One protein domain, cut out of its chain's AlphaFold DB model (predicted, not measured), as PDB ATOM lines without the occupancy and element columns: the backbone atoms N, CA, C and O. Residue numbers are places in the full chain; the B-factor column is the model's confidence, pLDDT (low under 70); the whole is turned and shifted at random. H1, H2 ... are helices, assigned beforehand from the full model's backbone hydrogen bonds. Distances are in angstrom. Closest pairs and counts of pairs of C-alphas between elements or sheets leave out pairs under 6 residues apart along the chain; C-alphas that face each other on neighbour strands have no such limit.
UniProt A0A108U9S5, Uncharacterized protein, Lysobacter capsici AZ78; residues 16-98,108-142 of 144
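What this domain is: This is residues 16 to 98 and 108 to 142 of the 144 residues of an uncharacterized protein of Lysobacter capsici AZ78 (UniProt A0A108U9S5). Two helices packed together, H3 and H5, make the core; the long H2 crosses H5 at nearly a right angle, H1 folds back along H2, and H6 folds back beside H5. H4 turns off the end of H3 at one side, and residues 84 to 98, with no named element, run along the outside. The printed part has 118 residues with six named helices, H1 to H6 in order, and no named strand; the class is all helix, with mostly crossed packing. It is compact, with a radius of gyration of the C-alphas of 13.8 A and spans of 41 by 33 by 21 A.

How they stand to each other: H1, residues 16 to 23, and H2, residues 31 to 51, form a helical hairpin at a shallow tilt of 19 degrees; their closest C-alphas, Ile 19 and Ile 41, are 5.3 A apart. H4, residues 74 to 83, and H3, residues 58 to 72, touch only at the corner, closest at C-alphas Leu 77 and Glu 70, 4.5 A. H5, residues 111 to 126, touches H3 at a steep tilt of 39 degrees, the same way, closest at C-alphas Leu 122 and Ala 65, 5.1 A. Residues 115 to 119 of H5 touch H2, about perpendicular at 76 degrees, closest at C-alphas Ser 115 and Gly 42, 4.8 A. H6, residues 133 to 141, forms a helical hairpin with H5 at 28 degrees, closest at C-alphas Ala 136 and Leu 123, 5.2 A. H4 is apart from H1, H2 and H6. In the six helices every O i to N i+4 pair is within hydrogen-bond range.

Where its parts are: H1 begins at C-alpha 16, (-42.806, 22.030, 42.390). H2 is 30.4 A long, H3 21.6 A and H5 22.5 A. H6 ends at C-alpha 141, (-43.862, 34.009, 23.825).

The domain as a whole: The C-alphas farthest apart, Ser 28 and Ser 98, are 42.8 A apart. Residues 99 to 107 are not printed, and C-alphas 98 and 108 are 14.8 A apart across this cut. Of the links printed whole, none is long. No printed residue has a pLDDT under 70.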
ATOM      1  N   LEU A  16     -44.119  21.667  42.943       88.81
ATOM      2  CA  LEU A  16     -42.806  22.030  42.390       88.81
ATOM      3  C   LEU A  16     -42.406  21.134  41.201       88.81
ATOM      4  O   LEU A  16     -42.019  21.639  40.152       88.81
ATOM      5  N   SER A  17     -42.591  19.814  41.322       88.31
ATOM      6  CA  SER A  17     -42.363  18.872  40.216       88.31
ATOM      7  C   SER A  17     -43.308  19.116  39.038       88.31
ATOM      8  O   SER A  17     -42.889  19.050  37.890       88.31
ATOM      9  N   THR A  18     -44.574  19.450  39.307       89.44
ATOM     10  CA  THR A  18     -45.559  19.791  38.271       89.44
ATOM     11  C   THR A  18     -45.149  21.048  37.509       89.44
ATOM     12  O   THR A  18     -45.302  21.098  36.293       89.44
ATOM     13  N   ILE A  19     -44.622  22.058  38.206       94.31
ATOM     14  CA  ILE A  19     -44.102  23.281  37.587       94.31
ATOM     15  C   ILE A  19     -42.890  22.943  36.715       94.31
ATOM     16  O   ILE A  19     -42.841  23.367  35.563       94.31
ATOM     17  N   GLU A  20     -41.945  22.145  37.218       95.19
ATOM     18  CA  GLU A  20     -40.769  21.724  36.446       95.19
ATOM     19  C   GLU A  20     -41.159  20.958  35.174       95.19
ATOM     20  O   GLU A  20     -40.702  21.303  34.082       95.19
ATOM     21  N   GLU A  21     -42.062  19.983  35.281       93.62
ATOM     22  CA  GLU A  21     -42.591  19.221  34.143       93.62
ATOM     23  C   GLU A  21     -43.376  20.095  33.157       93.62
ATOM     24  O   GLU A  21     -43.307  19.889  31.944       93.62
ATOM     25  N   ALA A  22     -44.124  21.082  33.656       94.56
ATOM     26  CA  ALA A  22     -44.852  22.021  32.814       94.56
ATOM     27  C   ALA A  22     -43.909  22.966  32.062       94.56
ATOM     28  O   ALA A  22     -44.247  23.400  30.963       94.56
ATOM     29  N   VAL A  23     -42.731  23.270  32.613       97.06
ATOM     30  CA  VAL A  23     -41.706  24.034  31.900       97.06
ATOM     31  C   VAL A  23     -41.045  23.164  30.834       97.06
ATOM     32  O   VAL A  23     -41.100  23.524  29.660       97.06
ATOM     33  N   LEU A  24     -40.465  22.022  31.201       96.19
ATOM     34  CA  LEU A  24     -39.620  21.211  30.312       96.19
ATOM     35  C   LEU A  24     -40.335  20.729  29.043       96.19
ATOM     36  O   LEU A  24     -41.488  20.317  29.091       96.19
ATOM     37  N   ASP A  25     -39.636  20.739  27.908       92.56
ATOM     38  CA  ASP A  25     -40.114  20.341  26.570       92.56
ATOM     39  C   ASP A  25     -41.173  21.265  25.938       92.56
ATOM     40  O   ASP A  25     -41.654  20.997  24.830       92.56
ATOM     41  N   SER A  26     -41.535  22.376  26.588       94.81
ATOM     42  CA  SER A  26     -42.554  23.305  26.080       94.81
ATOM     43  C   SER A  26     -42.208  23.917  24.724       94.81
ATOM     44  O   SER A  26     -43.110  24.176  23.930       94.81
ATOM     45  N   ALA A  27     -40.929  24.100  24.400       95.19
ATOM     46  CA  ALA A  27     -40.506  24.643  23.108       95.19
ATOM     47  C   ALA A  27     -40.844  23.728  21.918       95.19
ATOM     48  O   ALA A  27     -40.869  24.186  20.775       95.19
ATOM     49  N   SER A  28     -41.098  22.444  22.172       95.12
ATOM     50  CA  SER A  28     -41.440  21.462  21.139       95.12
ATOM     51  C   SER A  28     -42.941  21.366  20.850       95.12
ATOM     52  O   SER A  28     -43.346  20.663  19.919       95.12
ATOM     53  N   LEU A  29     -43.775  22.051  21.635       94.94
ATOM     54  CA  LEU A  29     -45.220  21.869  21.613       94.94
ATOM     55  C   LEU A  29     -45.954  22.853  20.695       94.94
ATOM     56  O   LEU A  29     -45.478  23.960  20.436       94.94
ATOM     57  N   PRO A  30     -47.166  22.482  20.245       94.44
ATOM     58  CA  PRO A  30     -48.110  23.420  19.649       94.44
ATOM     59  C   PRO A  30     -48.448  24.587  20.591       94.44
ATOM     60  O   PRO A  30     -48.513  24.423  21.807       94.44
ATOM     61  N   SER A  31     -48.712  25.767  20.025       92.12
ATOM     62  CA  SER A  31     -48.941  27.008  20.788       92.12
ATOM     63  C   SER A  31     -50.096  26.922  21.797       92.12
ATOM     64  O   SER A  31     -50.003  27.494  22.883       92.12
ATOM     65  N   ASP A  32     -51.163  26.193  21.481       92.88
ATOM     66  CA  ASP A  32     -52.290  25.976  22.389       92.88
ATOM     67  C   ASP A  32     -51.910  25.105  23.594       92.88
ATOM     68  O   ASP A  32     -52.358  25.373  24.709       92.88
ATOM     69  N   GLU A  33     -51.036  24.114  23.406       95.81
ATOM     70  CA  GLU A  33     -50.482  23.301  24.493       95.81
ATOM     71  C   GLU A  33     -49.470  24.085  25.343       95.81
ATOM     72  O   GLU A  33     -49.491  23.983  26.570       95.81
ATOM     73  N   VAL A  34     -48.648  24.943  24.725       95.56
ATOM     74  CA  VAL A  34     -47.765  25.875  25.457       95.56
ATOM     75  C   VAL A  34     -48.592  26.784  26.367       95.56
ATOM     76  O   VAL A  34     -48.278  26.934  27.548       95.56
ATOM     77  N   ARG A  35     -49.706  27.328  25.863       94.81
ATOM     78  CA  ARG A  35     -50.607  28.161  26.668       94.81
ATOM     79  C   ARG A  35     -51.237  27.388  27.829       94.81
ATOM     80  O   ARG A  35     -51.352  27.931  28.924       94.81
ATOM     81  N   LYS A  36     -51.629  26.125  27.632       95.06
ATOM     82  CA  LYS A  36     -52.149  25.281  28.729       95.06
ATOM     83  C   LYS A  36     -51.105  25.071  29.823       95.06
ATOM     84  O   LYS A  36     -51.446  25.147  30.999       95.06
ATOM     85  N   ARG A  37     -49.843  24.852  29.448       96.44
ATOM     86  CA  ARG A  37     -48.733  24.714  30.402       96.44
ATOM     87  C   ARG A  37     -48.460  25.998  31.166       96.44
ATOM     88  O   ARG A  37     -48.305  25.944  32.378       96.44
ATOM     89  N   TYR A  38     -48.491  27.143  30.487       96.44
ATOM     90  CA  TYR A  38     -48.384  28.446  31.139       96.44
ATOM     91  C   TYR A  38     -49.442  28.611  32.243       96.44
ATOM     92  O   TYR A  38     -49.111  28.924  33.386       96.44
ATOM     93  N   LEU A  39     -50.711  28.332  31.924       95.00
ATOM     94  CA  LEU A  39     -51.812  28.433  32.887       95.00
ATOM     95  C   LEU A  39     -51.656  27.440  34.049       95.00
ATOM     96  O   LEU A  39     -51.882  27.808  35.199       95.00
ATOM     97  N   LEU A  40     -51.209  26.212  33.764       94.94
ATOM     98  CA  LEU A  40     -50.932  25.198  34.784       94.94
ATOM     99  C   LEU A  40     -49.850  25.653  35.777       94.94
ATOM    100  O   LEU A  40     -50.000  25.427  36.978       94.94
ATOM    101  N   ILE A  41     -48.784  26.302  35.297       96.44
ATOM    102  CA  ILE A  41     -47.729  26.854  36.161       96.44
ATOM    103  C   ILE A  41     -48.322  27.918  37.089       96.44
ATOM    104  O   ILE A  41     -48.081  27.880  38.294       96.44
ATOM    105  N   GLY A  42     -49.124  28.837  36.546       95.50
ATOM    106  CA  GLY A  42     -49.755  29.901  37.328       95.50
ATOM    107  C   GLY A  42     -50.682  29.364  38.414       95.50
ATOM    108  O   GLY A  42     -50.579  29.760  39.576       95.50
ATOM    109  N   ASP A  43     -51.526  28.388  38.069       93.88
ATOM    110  CA  ASP A  43     -52.399  27.721  39.035       93.88
ATOM    111  C   ASP A  43     -51.597  27.018  40.142       93.88
ATOM    112  O   ASP A  43     -51.938  27.149  41.319       93.88
ATOM    113  N   ALA A  44     -50.509  26.319  39.801       93.94
ATOM    114  CA  ALA A  44     -49.659  25.638  40.780       93.94
ATOM    115  C   ALA A  44     -48.946  26.621  41.728       93.94
ATOM    116  O   ALA A  44     -48.936  26.411  42.947       93.94
ATOM    117  N   LEU A  45     -48.404  27.721  41.191       95.88
ATOM    118  CA  LEU A  45     -47.783  28.788  41.981       95.88
ATOM    119  C   LEU A  45     -48.796  29.427  42.935       95.88
ATOM    120  O   LEU A  45     -48.526  29.562  44.129       95.88
ATOM    121  N   TYR A  46     -49.988  29.758  42.437       94.00
ATOM    122  CA  TYR A  46     -51.030  30.380  43.250       94.00
ATOM    123  C   TYR A  46     -51.535  29.441  44.354       94.00
ATOM    124  O   TYR A  46     -51.703  29.861  45.498       94.00
ATOM    125  N   VAL A  47     -51.745  28.156  44.048       92.88
ATOM    126  CA  VAL A  47     -52.136  27.145  45.047       92.88
ATOM    127  C   VAL A  47     -51.069  27.001  46.132       92.88
ATOM    128  O   VAL A  47     -51.417  26.957  47.314       92.88
ATOM    129  N   SER A  48     -49.789  26.981  45.757       92.81
ATOM    130  CA  SER A  48     -48.685  26.936  46.723       92.81
ATOM    131  C   SER A  48     -48.668  28.155  47.637       92.81
ATOM    132  O   SER A  48     -48.619  28.003  48.857       92.81
ATOM    133  N   ALA A  49     -48.783  29.361  47.071       93.50
ATOM    134  CA  ALA A  49     -48.808  30.598  47.847       93.50
ATOM    135  C   ALA A  49     -49.959  30.609  48.873       93.50
ATOM    136  O   ALA A  49     -49.769  31.000  50.025       93.50
ATOM    137  N   GLN A  50     -51.140  30.112  48.490       91.69
ATOM    138  CA  GLN A  50     -52.289  30.005  49.396       91.69
ATOM    139  C   GLN A  50     -52.071  28.966  50.502       91.69
ATOM    140  O   GLN A  50     -52.388  29.232  51.663       91.69
ATOM    141  N   ALA A  51     -51.513  27.799  50.171       90.56
ATOM    142  CA  ALA A  51     -51.240  26.744  51.147       90.56
ATOM    143  C   ALA A  51     -50.216  27.177  52.206       90.56
ATOM    144  O   ALA A  51     -50.383  26.881  53.389       90.56
ATOM    145  N   LEU A  52     -49.213  27.952  51.791       90.69
ATOM    146  CA  LEU A  52     -48.211  28.563  52.664       90.69
ATOM    147  C   LEU A  52     -48.750  29.768  53.454       90.69
ATOM    148  O   LEU A  52     -48.017  30.355  54.246       90.69
ATOM    149  N   ARG A  53     -50.023  30.142  53.257       93.06
ATOM    150  CA  ARG A  53     -50.638  31.360  53.802       93.06
ATOM    151  C   ARG A  53     -49.786  32.598  53.514       93.06
ATOM    152  O   ARG A  53     -49.606  33.420  54.406       93.06
ATOM    153  N   LEU A  54     -49.247  32.741  52.306       93.31
ATOM    154  CA  LEU A  54     -48.529  33.962  51.945       93.31
ATOM    155  C   LEU A  54     -49.495  35.149  51.896       93.31
ATOM    156  O   LEU A  54     -50.676  35.005  51.558       93.31
ATOM    157  N   ASP A  55     -48.984  36.318  52.264       93.69
ATOM    158  CA  ASP A  55     -49.654  37.579  51.976       93.69
ATOM    159  C   ASP A  55     -49.770  37.757  50.454       93.69
ATOM    160  O   ASP A  55     -48.820  37.469  49.720       93.69
ATOM    161  N   GLU A  56     -50.936  38.192  49.980       94.25
ATOM    162  CA  GLU A  56     -51.229  38.349  48.547       94.25
ATOM    163  C   GLU A  56     -50.702  39.663  47.952       94.25
ATOM    164  O   GLU A  56     -51.035  39.991  46.810       94.25
ATOM    165  N   ASP A  57     -49.895  40.415  48.701       95.44
ATOM    166  CA  ASP A  57     -49.116  41.525  48.168       95.44
ATOM    167  C   ASP A  57     -48.367  41.122  46.891       95.44
ATOM    168  O   ASP A  57     -47.669  40.104  46.839       95.44
ATOM    169  N   PHE A  58     -48.522  41.933  45.846       94.81
ATOM    170  CA  PHE A  58     -47.985  41.635  44.526       94.81
ATOM    171  C   PHE A  58     -46.468  41.404  44.549       94.81
ATOM    172  O   PHE A  58     -45.998  40.380  44.054       94.81
ATOM    173  N   ASP A  59     -45.706  42.296  45.189       94.56
ATOM    174  CA  ASP A  59     -44.250  42.176  45.327       94.56
ATOM    175  C   ASP A  59     -43.871  40.877  46.066       94.56
ATOM    176  O   ASP A  59     -42.940  40.178  45.657       94.56
ATOM    177  N   ASN A  60     -44.600  40.528  47.130       95.38
ATOM    178  CA  ASN A  60     -44.385  39.295  47.892       95.38
ATOM    179  C   ASN A  60     -44.578  38.031  47.034       95.38
ATOM    180  O   ASN A  60     -43.758  37.112  47.083       95.38
ATOM    181  N   LEU A  61     -45.623  38.001  46.204       96.81
ATOM    182  CA  LEU A  61     -45.888  36.889  45.287       96.81
ATOM    183  C   LEU A  61     -44.805  36.759  44.203       96.81
ATOM    184  O   LEU A  61     -44.409  35.643  43.857       96.81
ATOM    185  N   LEU A  62     -44.260  37.874  43.703       97.38
ATOM    186  CA  LEU A  62     -43.128  37.836  42.769       97.38
ATOM    187  C   LEU A  62     -41.859  37.289  43.431       97.38
ATOM    188  O   LEU A  62     -41.161  36.471  42.834       97.38
ATOM    189  N   VAL A  63     -41.567  37.699  44.670       96.31
ATOM    190  CA  VAL A  63     -40.436  37.155  45.442       96.31
ATOM    191  C   VAL A  63     -40.592  35.644  45.632       96.31
ATOM    192  O   VAL A  63     -39.622  34.906  45.460       96.31
ATOM    193  N   PHE A  64     -41.809  35.170  45.909       96.56
ATOM    194  CA  PHE A  64     -42.091  33.738  46.008       96.56
ATOM    195  C   PHE A  64     -41.781  33.004  44.697       96.56
ATOM    196  O   PHE A  64     -41.063  32.005  44.715       96.56
ATOM    197  N   ALA A  65     -42.232  33.527  43.555       97.31
ATOM    198  CA  ALA A  65     -41.944  32.938  42.248       97.31
ATOM    199  C   ALA A  65     -40.435  32.879  41.931       97.31
ATOM    200  O   ALA A  65     -39.965  31.894  41.358       97.31
ATOM    201  N   VAL A  66     -39.655  33.891  42.336       96.25
ATOM    202  CA  VAL A  66     -38.184  33.843  42.225       96.25
ATOM    203  C   VAL A  66     -37.609  32.700  43.057       96.25
ATOM    204  O   VAL A  66     -36.789  31.944  42.541       96.25
ATOM    205  N   GLY A  67     -38.067  32.539  44.302       94.25
ATOM    206  CA  GLY A  67     -37.646  31.436  45.169       94.25
ATOM    207  C   GLY A  67     -37.933  30.065  44.550       94.25
ATOM    208  O   GLY A  67     -37.060  29.205  44.537       94.25
ATOM    209  N   VAL A  68     -39.105  29.881  43.932       96.25
ATOM    210  CA  VAL A  68     -39.438  28.637  43.211       96.25
ATOM    211  C   VAL A  68     -38.460  28.379  42.056       96.25
ATOM    212  O   VAL A  68     -37.985  27.257  41.892       96.25
ATOM    213  N   ALA A  69     -38.102  29.405  41.274       96.56
ATOM    214  CA  ALA A  69     -37.115  29.253  40.200       96.56
ATOM    215  C   ALA A  69     -35.720  28.887  40.738       96.56
ATOM    216  O   ALA A  69     -34.995  28.118  40.104       96.56
ATOM    217  N   GLU A  70     -35.340  29.437  41.893       94.75
ATOM    218  CA  GLU A  70     -34.089  29.111  42.579       94.75
ATOM    219  C   GLU A  70     -34.085  27.648  43.048       94.75
ATOM    220  O   GLU A  70     -33.108  26.951  42.795       94.75
ATOM    221  N   GLU A  71     -35.188  27.129  43.590       93.81
ATOM    222  CA  GLU A  71     -35.314  25.706  43.955       93.81
ATOM    223  C   GLU A  71     -35.259  24.756  42.742       93.81
ATOM    224  O   GLU A  71     -34.711  23.656  42.827       93.81
ATOM    225  N   MET A  72     -35.764  25.179  41.580       94.44
ATOM    226  CA  MET A  72     -35.734  24.379  40.343       94.44
ATOM    227  C   MET A  72     -34.357  24.325  39.660       94.44
ATOM    228  O   MET A  72     -34.112  23.458  38.812       94.44
ATOM    229  N   SER A  73     -33.461  25.270  39.957       95.06
ATOM    230  CA  SER A  73     -32.163  25.400  39.292       95.06
ATOM    231  C   SER A  73     -31.043  25.578  40.307       95.06
ATOM    232  O   SER A  73     -30.860  26.649  40.881       95.06
ATOM    233  N   GLU A  74     -30.169  24.575  40.425       92.88
ATOM    234  CA  GLU A  74     -28.966  24.701  41.255       92.88
ATOM    235  C   GLU A  74     -28.079  25.891  40.853       92.88
ATOM    236  O   GLU A  74     -27.335  26.427  41.678       92.88
ATOM    237  N   VAL A  75     -28.084  26.282  39.572       94.62
ATOM    238  CA  VAL A  75     -27.328  27.446  39.093       94.62
ATOM    239  C   VAL A  75     -27.896  28.715  39.718       94.62
ATOM    240  O   VAL A  75     -27.129  29.508  40.274       94.62
ATOM    241  N   LEU A  76     -29.217  28.881  39.672       94.38
ATOM    242  CA  LEU A  76     -29.904  30.020  40.273       94.38
ATOM    243  C   LEU A  76     -29.794  29.995  41.800       94.38
ATOM    244  O   LEU A  76     -29.423  31.015  42.375       94.38
ATOM    245  N   LEU A  77     -29.976  28.840  42.446       93.69
ATOM    246  CA  LEU A  77     -29.812  28.687  43.895       93.69
ATOM    247  C   LEU A  77     -28.415  29.104  44.364       93.69
ATOM    248  O   LEU A  77     -28.262  29.878  45.312       93.69
ATOM    249  N   ARG A  78     -27.361  28.642  43.678       92.62
ATOM    250  CA  ARG A  78     -25.978  29.031  44.000       92.62
ATOM    251  C   ARG A  78     -25.765  30.539  43.858       92.62
ATOM    252  O   ARG A  78     -25.081  31.136  44.692       92.62
ATOM    253  N   GLN A  79     -26.342  31.158  42.827       91.25
ATOM    254  CA  GLN A  79     -26.286  32.612  42.651       91.25
ATOM    255  C   GLN A  79     -27.042  33.342  43.767       91.25
ATOM    256  O   GLN A  79     -26.507  34.295  44.331       91.25
ATOM    257  N   ALA A  80     -28.237  32.877  44.123       91.06
ATOM    258  CA  ALA A  80     -29.057  33.441  45.186       91.06
ATOM    259  C   ALA A  80     -28.327  33.420  46.529       91.06
ATOM    260  O   ALA A  80     -28.176  34.462  47.163       91.06
ATOM    261  N   ILE A  81     -27.751  32.277  46.912       90.25
ATOM    262  CA  ILE A  81     -26.955  32.144  48.141       90.25
ATOM    263  C   ILE A  81     -25.795  33.150  48.148       90.25
ATOM    264  O   ILE A  81     -25.598  33.855  49.141       90.25
ATOM    265  N   ALA A  82     -25.064  33.274  47.037       89.56
ATOM    266  CA  ALA A  82     -23.932  34.196  46.919       89.56
ATOM    267  C   ALA A  82     -24.331  35.683  46.975       89.56
ATOM    268  O   ALA A  82     -23.504  36.535  47.313       89.56
ATOM    269  N   LEU A  83     -25.575  36.006  46.623       88.44
ATOM    270  CA  LEU A  83     -26.095  37.372  46.534       88.44
ATOM    271  C   LEU A  83     -27.081  37.720  47.659       88.44
ATOM    272  O   LEU A  83     -27.480  38.880  47.761       88.44
ATOM    273  N   SER A  84     -27.420  36.763  48.524       84.12
ATOM    274  CA  SER A  84     -28.453  36.856  49.568       84.12
ATOM    275  C   SER A  84     -28.245  37.994  50.575       84.12
ATOM    276  O   SER A  84     -29.197  38.493  51.165       84.12
ATOM    277  N   ASN A  85     -27.006  38.458  50.755       84.06
ATOM    278  CA  ASN A  85     -26.681  39.586  51.632       84.06
ATOM    279  C   ASN A  85     -26.849  40.964  50.964       84.06
ATOM    280  O   ASN A  85     -26.644  41.996  51.610       84.06
ATOM    281  N   ARG A  86     -27.182  41.010  49.671       85.81
ATOM    282  CA  ARG A  86     -27.397  42.261  48.945       85.81
ATOM    283  C   ARG A  86     -28.804  42.777  49.204       85.81
ATOM    284  O   ARG A  86     -29.778  42.033  49.204       85.81
ATOM    285  N   ARG A  87     -28.925  44.098  49.331       84.75
ATOM    286  CA  ARG A  87     -30.219  44.778  49.421       84.75
ATOM    287  C   ARG A  87     -30.878  44.824  48.037       84.75
ATOM    288  O   ARG A  87     -30.777  45.828  47.339       84.75
ATOM    289  N   HIS A  88     -31.515  43.727  47.646       89.00
ATOM    290  CA  HIS A  88     -32.272  43.590  46.402       89.00
ATOM    291  C   HIS A  88     -33.696  43.111  46.703       89.00
ATOM    292  O   HIS A  88     -33.914  42.419  47.694       89.00
ATOM    293  N   TRP A  89     -34.668  43.502  45.875       88.38
ATOM    294  CA  TRP A  89     -36.083  43.201  46.127       88.38
ATOM    295  C   TRP A  89     -36.363  41.694  46.165       88.38
ATOM    296  O   TRP A  89     -37.092  41.241  47.035       88.38
ATOM    297  N   GLN A  90     -35.701  40.924  45.298       90.19
ATOM    298  CA  GLN A  90     -35.921  39.481  45.174       90.19
ATOM    299  C   GLN A  90     -35.436  38.652  46.380       90.19
ATOM    300  O   GLN A  90     -35.787  37.491  46.488       90.19
ATOM    301  N   TYR A  91     -34.606  39.224  47.264       87.38
ATOM    302  CA  TYR A  91     -34.090  38.543  48.465       87.38
ATOM    303  C   TYR A  91     -34.763  39.052  49.745       87.38
ATOM    304  O   TYR A  91     -34.228  38.913  50.847       87.38
ATOM    305  N   ARG A  92     -35.912  39.721  49.608       88.06
ATOM    306  CA  ARG A  92     -36.730  40.107  50.757       88.06
ATOM    307  C   ARG A  92     -37.340  38.843  51.384       88.06
ATOM    308  O   ARG A  92     -37.646  37.902  50.661       88.06
ATOM    309  N   PRO A  93     -37.527  38.804  52.712       88.50
ATOM    310  CA  PRO A  93     -38.289  37.732  53.341       88.50
ATOM    311  C   PRO A  93     -39.725  37.695  52.815       88.50
ATOM    312  O   PRO A  93     -40.314  38.752  52.584       88.50
ATOM    313  N   LEU A  94     -40.280  36.491  52.686       91.94
ATOM    314  CA  LEU A  94     -41.694  36.311  52.380       91.94
ATOM    315  C   LEU A  94     -42.557  36.695  53.582       91.94
ATOM    316  O   LEU A  94     -42.223  36.400  54.733       91.94
ATOM    317  N   MET A  95     -43.680  37.338  53.295       93.12
ATOM    318  CA  MET A  95     -44.667  37.758  54.278       93.12
ATOM    319  C   MET A  95     -45.792  36.729  54.349       93.12
ATOM    320  O   MET A  95     -46.304  36.280  53.322       93.12
ATOM    321  N   LEU A  96     -46.173  36.359  55.573       92.75
ATOM    322  CA  LEU A  96     -47.309  35.480  55.835       92.75
ATOM    323  C   LEU A  96     -48.553  36.312  56.141       92.75
ATOM    324  O   LEU A  96     -48.492  37.293  56.882       92.75
ATOM    325  N   LYS A  97     -49.688  35.853  55.630       92.94
ATOM    326  CA  LYS A  97     -51.020  36.365  55.913       92.94
ATOM    327  C   LYS A  97     -51.347  36.177  57.394       92.94
ATOM    328  O   LYS A  97     -51.242  35.072  57.939       92.94
ATOM    329  N   SER A  98     -51.789  37.255  58.031       90.62
ATOM    330  CA  SER A  98     -52.255  37.231  59.419       90.62
ATOM    331  C   SER A  98     -53.628  36.551  59.542       90.62
ATOM    332  O   SER A  98     -54.243  36.161  58.547       90.62
ATOM    333  N   VAL A 108     -52.998  44.302  46.373       93.88
ATOM    334  CA  VAL A 108     -53.756  43.132  45.909       93.88
ATOM    335  C   VAL A 108     -54.484  43.471  44.609       93.88
ATOM    336  O   VAL A 108     -55.465  44.221  44.607       93.88
ATOM    337  N   ILE A 109     -54.001  42.911  43.500       93.38
ATOM    338  CA  ILE A 109     -54.616  43.034  42.168       93.38
ATOM    339  C   ILE A 109     -55.455  41.791  41.829       93.38
ATOM    340  O   ILE A 109     -55.645  40.907  42.664       93.38
ATOM    341  N   ALA A 110     -56.012  41.719  40.616       95.69
ATOM    342  CA  ALA A 110     -56.814  40.567  40.216       95.69
ATOM    343  C   ALA A 110     -55.979  39.275  40.210       95.69
ATOM    344  O   ALA A 110     -54.821  39.271  39.797       95.69
ATOM    345  N   LYS A 111     -56.603  38.161  40.615       93.69
ATOM    346  CA  LYS A 111     -55.958  36.840  40.691       93.69
ATOM    347  C   LYS A 111     -55.226  36.468  39.400       93.69
ATOM    348  O   LYS A 111     -54.102  35.983  39.458       93.69
ATOM    349  N   ASP A 112     -55.872  36.661  38.252       94.81
ATOM    350  CA  ASP A 112     -55.295  36.276  36.962       94.81
ATOM    351  C   ASP A 112     -54.028  37.092  36.662       94.81
ATOM    352  O   ASP A 112     -53.044  36.534  36.182       94.81
ATOM    353  N   ASP A 113     -54.004  38.374  37.039       95.62
ATOM    354  CA  ASP A 113     -52.830  39.237  36.887       95.62
ATOM    355  C   ASP A 113     -51.702  38.829  37.848       95.62
ATOM    356  O   ASP A 113     -50.546  38.748  37.436       95.62
ATOM    357  N   GLN A 114     -52.024  38.500  39.106       95.31
ATOM    358  CA  GLN A 114     -51.052  37.953  40.066       95.31
ATOM    359  C   GLN A 114     -50.457  36.634  39.561       95.31
ATOM    360  O   GLN A 114     -49.242  36.442  39.600       95.31
ATOM    361  N   SER A 115     -51.309  35.731  39.069       95.75
ATOM    362  CA  SER A 115     -50.919  34.428  38.532       95.75
ATOM    363  C   SER A 115     -49.974  34.584  37.342       95.75
ATOM    364  O   SER A 115     -48.857  34.072  37.378       95.75
ATOM    365  N   ASN A 116     -50.364  35.373  36.338       96.19
ATOM    366  CA  ASN A 116     -49.535  35.628  35.159       96.19
ATOM    367  C   ASN A 116     -48.195  36.275  35.541       96.19
ATOM    368  O   ASN A 116     -47.142  35.845  35.079       96.19
ATOM    369  N   ALA A 117     -48.205  37.257  36.444       96.38
ATOM    370  CA  ALA A 117     -46.978  37.922  36.865       96.38
ATOM    371  C   ALA A 117     -46.016  36.979  37.609       96.38
ATOM    372  O   ALA A 117     -44.805  37.042  37.382       96.38
ATOM    373  N   MET A 118     -46.530  36.069  38.447       97.81
ATOM    374  CA  MET A 118     -45.712  35.024  39.071       97.81
ATOM    375  C   MET A 118     -45.087  34.097  38.023       97.81
ATOM    376  O   MET A 118     -43.891  33.811  38.109       97.81
ATOM    377  N   VAL A 119     -45.854  33.658  37.018       98.00
ATOM    378  CA  VAL A 119     -45.324  32.815  35.932       98.00
ATOM    379  C   VAL A 119     -44.236  33.558  35.161       98.00
ATOM    380  O   VAL A 119     -43.137  33.035  34.992       98.00
ATOM    381  N   ASP A 120     -44.490  34.792  34.738       97.69
ATOM    382  CA  ASP A 120     -43.519  35.587  33.984       97.69
ATOM    383  C   ASP A 120     -42.236  35.826  34.786       97.69
ATOM    384  O   ASP A 120     -41.130  35.753  34.239       97.69
ATOM    385  N   CYS A 121     -42.366  36.062  36.094       97.75
ATOM    386  CA  CYS A 121     -41.234  36.220  36.995       97.75
ATOM    387  C   CYS A 121     -40.411  34.927  37.099       97.75
ATOM    388  O   CYS A 121     -39.196  34.956  36.879       97.75
ATOM    389  N   LEU A 122     -41.067  33.787  37.339       98.12
ATOM    390  CA  LEU A 122     -40.436  32.465  37.352       98.12
ATOM    391  C   LEU A 122     -39.665  32.219  36.043       98.12
ATOM    392  O   LEU A 122     -38.462  31.942  36.060       98.12
ATOM    393  N   LEU A 123     -40.330  32.370  34.894       98.31
ATOM    394  CA  LEU A 123     -39.753  32.088  33.575       98.31
ATOM    395  C   LEU A 123     -38.601  33.040  33.225       98.31
ATOM    396  O   LEU A 123     -37.591  32.609  32.659       98.31
ATOM    397  N   TYR A 124     -38.694  34.317  33.609       97.44
ATOM    398  CA  TYR A 124     -37.611  35.288  33.443       97.44
ATOM    399  C   TYR A 124     -36.339  34.898  34.212       97.44
ATOM    400  O   TYR A 124     -35.221  35.221  33.786       97.44
ATOM    401  N   HIS A 125     -36.476  34.207  35.340       97.25
ATOM    402  CA  HIS A 125     -35.335  33.677  36.076       97.25
ATOM    403  C   HIS A 125     -34.833  32.367  35.467       97.25
ATOM    404  O   HIS A 125     -33.637  32.271  35.179       97.25
ATOM    405  N   LEU A 126     -35.727  31.421  35.172       98.00
ATOM    406  CA  LEU A 126     -35.372  30.125  34.582       98.00
ATOM    407  C   LEU A 126     -34.640  30.257  33.243       98.00
ATOM    408  O   LEU A 126     -33.707  29.504  32.984       98.00
ATOM    409  N   ARG A 127     -34.957  31.267  32.419       97.06
ATOM    410  CA  ARG A 127     -34.264  31.477  31.132       97.06
ATOM    411  C   ARG A 127     -32.765  31.799  31.228       97.06
ATOM    412  O   ARG A 127     -32.115  31.929  30.192       97.06
ATOM    413  N   LYS A 128     -32.235  32.014  32.436       95.25
ATOM    414  CA  LYS A 128     -30.805  32.248  32.703       95.25
ATOM    415  C   LYS A 128     -30.031  30.943  32.928       95.25
ATOM    416  O   LYS A 128     -28.807  30.988  33.015       95.25
ATOM    417  N   ASP A 129     -30.731  29.817  33.044       96.69
ATOM    418  CA  ASP A 129     -30.165  28.472  33.075       96.69
ATOM    419  C   ASP A 129     -30.382  27.805  31.708       96.69
ATOM    420  O   ASP A 129     -31.513  27.710  31.223       96.69
ATOM    421  N   ASP A 130     -29.297  27.330  31.091       96.75
ATOM    422  CA  ASP A 130     -29.316  26.679  29.778       96.75
ATOM    423  C   ASP A 130     -30.273  25.477  29.731       96.75
ATOM    424  O   ASP A 130     -30.846  25.202  28.675       96.75
ATOM    425  N   ARG A 131     -30.501  24.794  30.867       96.56
ATOM    426  CA  ARG A 131     -31.445  23.668  30.971       96.56
ATOM    427  C   ARG A 131     -32.883  24.077  30.650       96.56
ATOM    428  O   ARG A 131     -33.610  23.281  30.070       96.56
ATOM    429  N   TYR A 132     -33.285  25.287  31.029       97.81
ATOM    430  CA  TYR A 132     -34.667  25.762  30.907       97.81
ATOM    431  C   TYR A 132     -34.841  26.840  29.833       97.81
ATOM    432  O   TYR A 132     -35.968  27.181  29.480       97.81
ATOM    433  N   ALA A 133     -33.748  27.403  29.309       97.25
ATOM    434  CA  ALA A 133     -33.780  28.599  28.473       97.25
ATOM    435  C   ALA A 133     -34.704  28.495  27.255       97.25
ATOM    436  O   ALA A 133     -35.483  29.418  27.004       97.25
ATOM    437  N   ALA A 134     -34.638  27.403  26.494       97.88
ATOM    438  CA  ALA A 134     -35.473  27.241  25.304       97.88
ATOM    439  C   ALA A 134     -36.967  27.208  25.664       97.88
ATOM    440  O   ALA A 134     -37.764  27.954  25.092       97.88
ATOM    441  N   ASP A 135     -37.324  26.397  26.656       98.00
ATOM    442  CA  ASP A 135     -38.706  26.176  27.066       98.00
ATOM    443  C   ASP A 135     -39.323  27.394  27.760       98.00
ATOM    444  O   ASP A 135     -40.452  27.782  27.452       98.00
ATOM    445  N   ALA A 136     -38.563  28.061  28.634       97.56
ATOM    446  CA  ALA A 136     -39.008  29.278  29.301       97.56
ATOM    447  C   ALA A 136     -39.291  30.403  28.291       97.56
ATOM    448  O   ALA A 136     -40.305  31.091  28.395       97.56
ATOM    449  N   ASN A 137     -38.441  30.557  27.269       97.31
ATOM    450  CA  ASN A 137     -38.677  31.539  26.209       97.31
ATOM    451  C   ASN A 137     -39.921  31.198  25.369       97.31
ATOM    452  O   ASN A 137     -40.650  32.111  24.982       97.31
ATOM    453  N   ALA A 138     -40.184  29.915  25.098       96.62
ATOM    454  CA  ALA A 138     -41.385  29.494  24.375       96.62
ATOM    455  C   ALA A 138     -42.668  29.817  25.160       96.62
ATOM    456  O   ALA A 138     -43.614  30.366  24.596       96.62
ATOM    457  N   LEU A 139     -42.675  29.550  26.469       96.88
ATOM    458  CA  LEU A 139     -43.793  29.878  27.357       96.88
ATOM    459  C   LEU A 139     -44.046  31.388  27.431       96.88
ATOM    460  O   LEU A 139     -45.187  31.817  27.261       96.88
ATOM    461  N   MET A 140     -43.001  32.207  27.589       95.00
ATOM    462  CA  MET A 140     -43.132  33.673  27.598       95.00
ATOM    463  C   MET A 140     -43.672  34.233  26.271       95.00
ATOM    464  O   MET A 140     -44.369  35.245  26.262       95.00
ATOM    465  N   ALA A 141     -43.374  33.586  25.139       91.75
ATOM    466  CA  ALA A 141     -43.862  34.009  23.825       91.75
ATOM    467  C   ALA A 141     -45.349  33.681  23.581       91.75
ATOM    468  O   ALA A 141     -45.942  34.219  22.647       91.75
ATOM    469  N   SER A 142     -45.966  32.826  24.406       85.00
ATOM    470  CA  SER A 142     -47.369  32.395  24.248       85.00
ATOM    471  C   SER A 142     -48.420  33.421  24.699       85.00
ATOM    472  O   SER A 142     -49.619  33.167  24.588       85.00
TER     473      SER A 142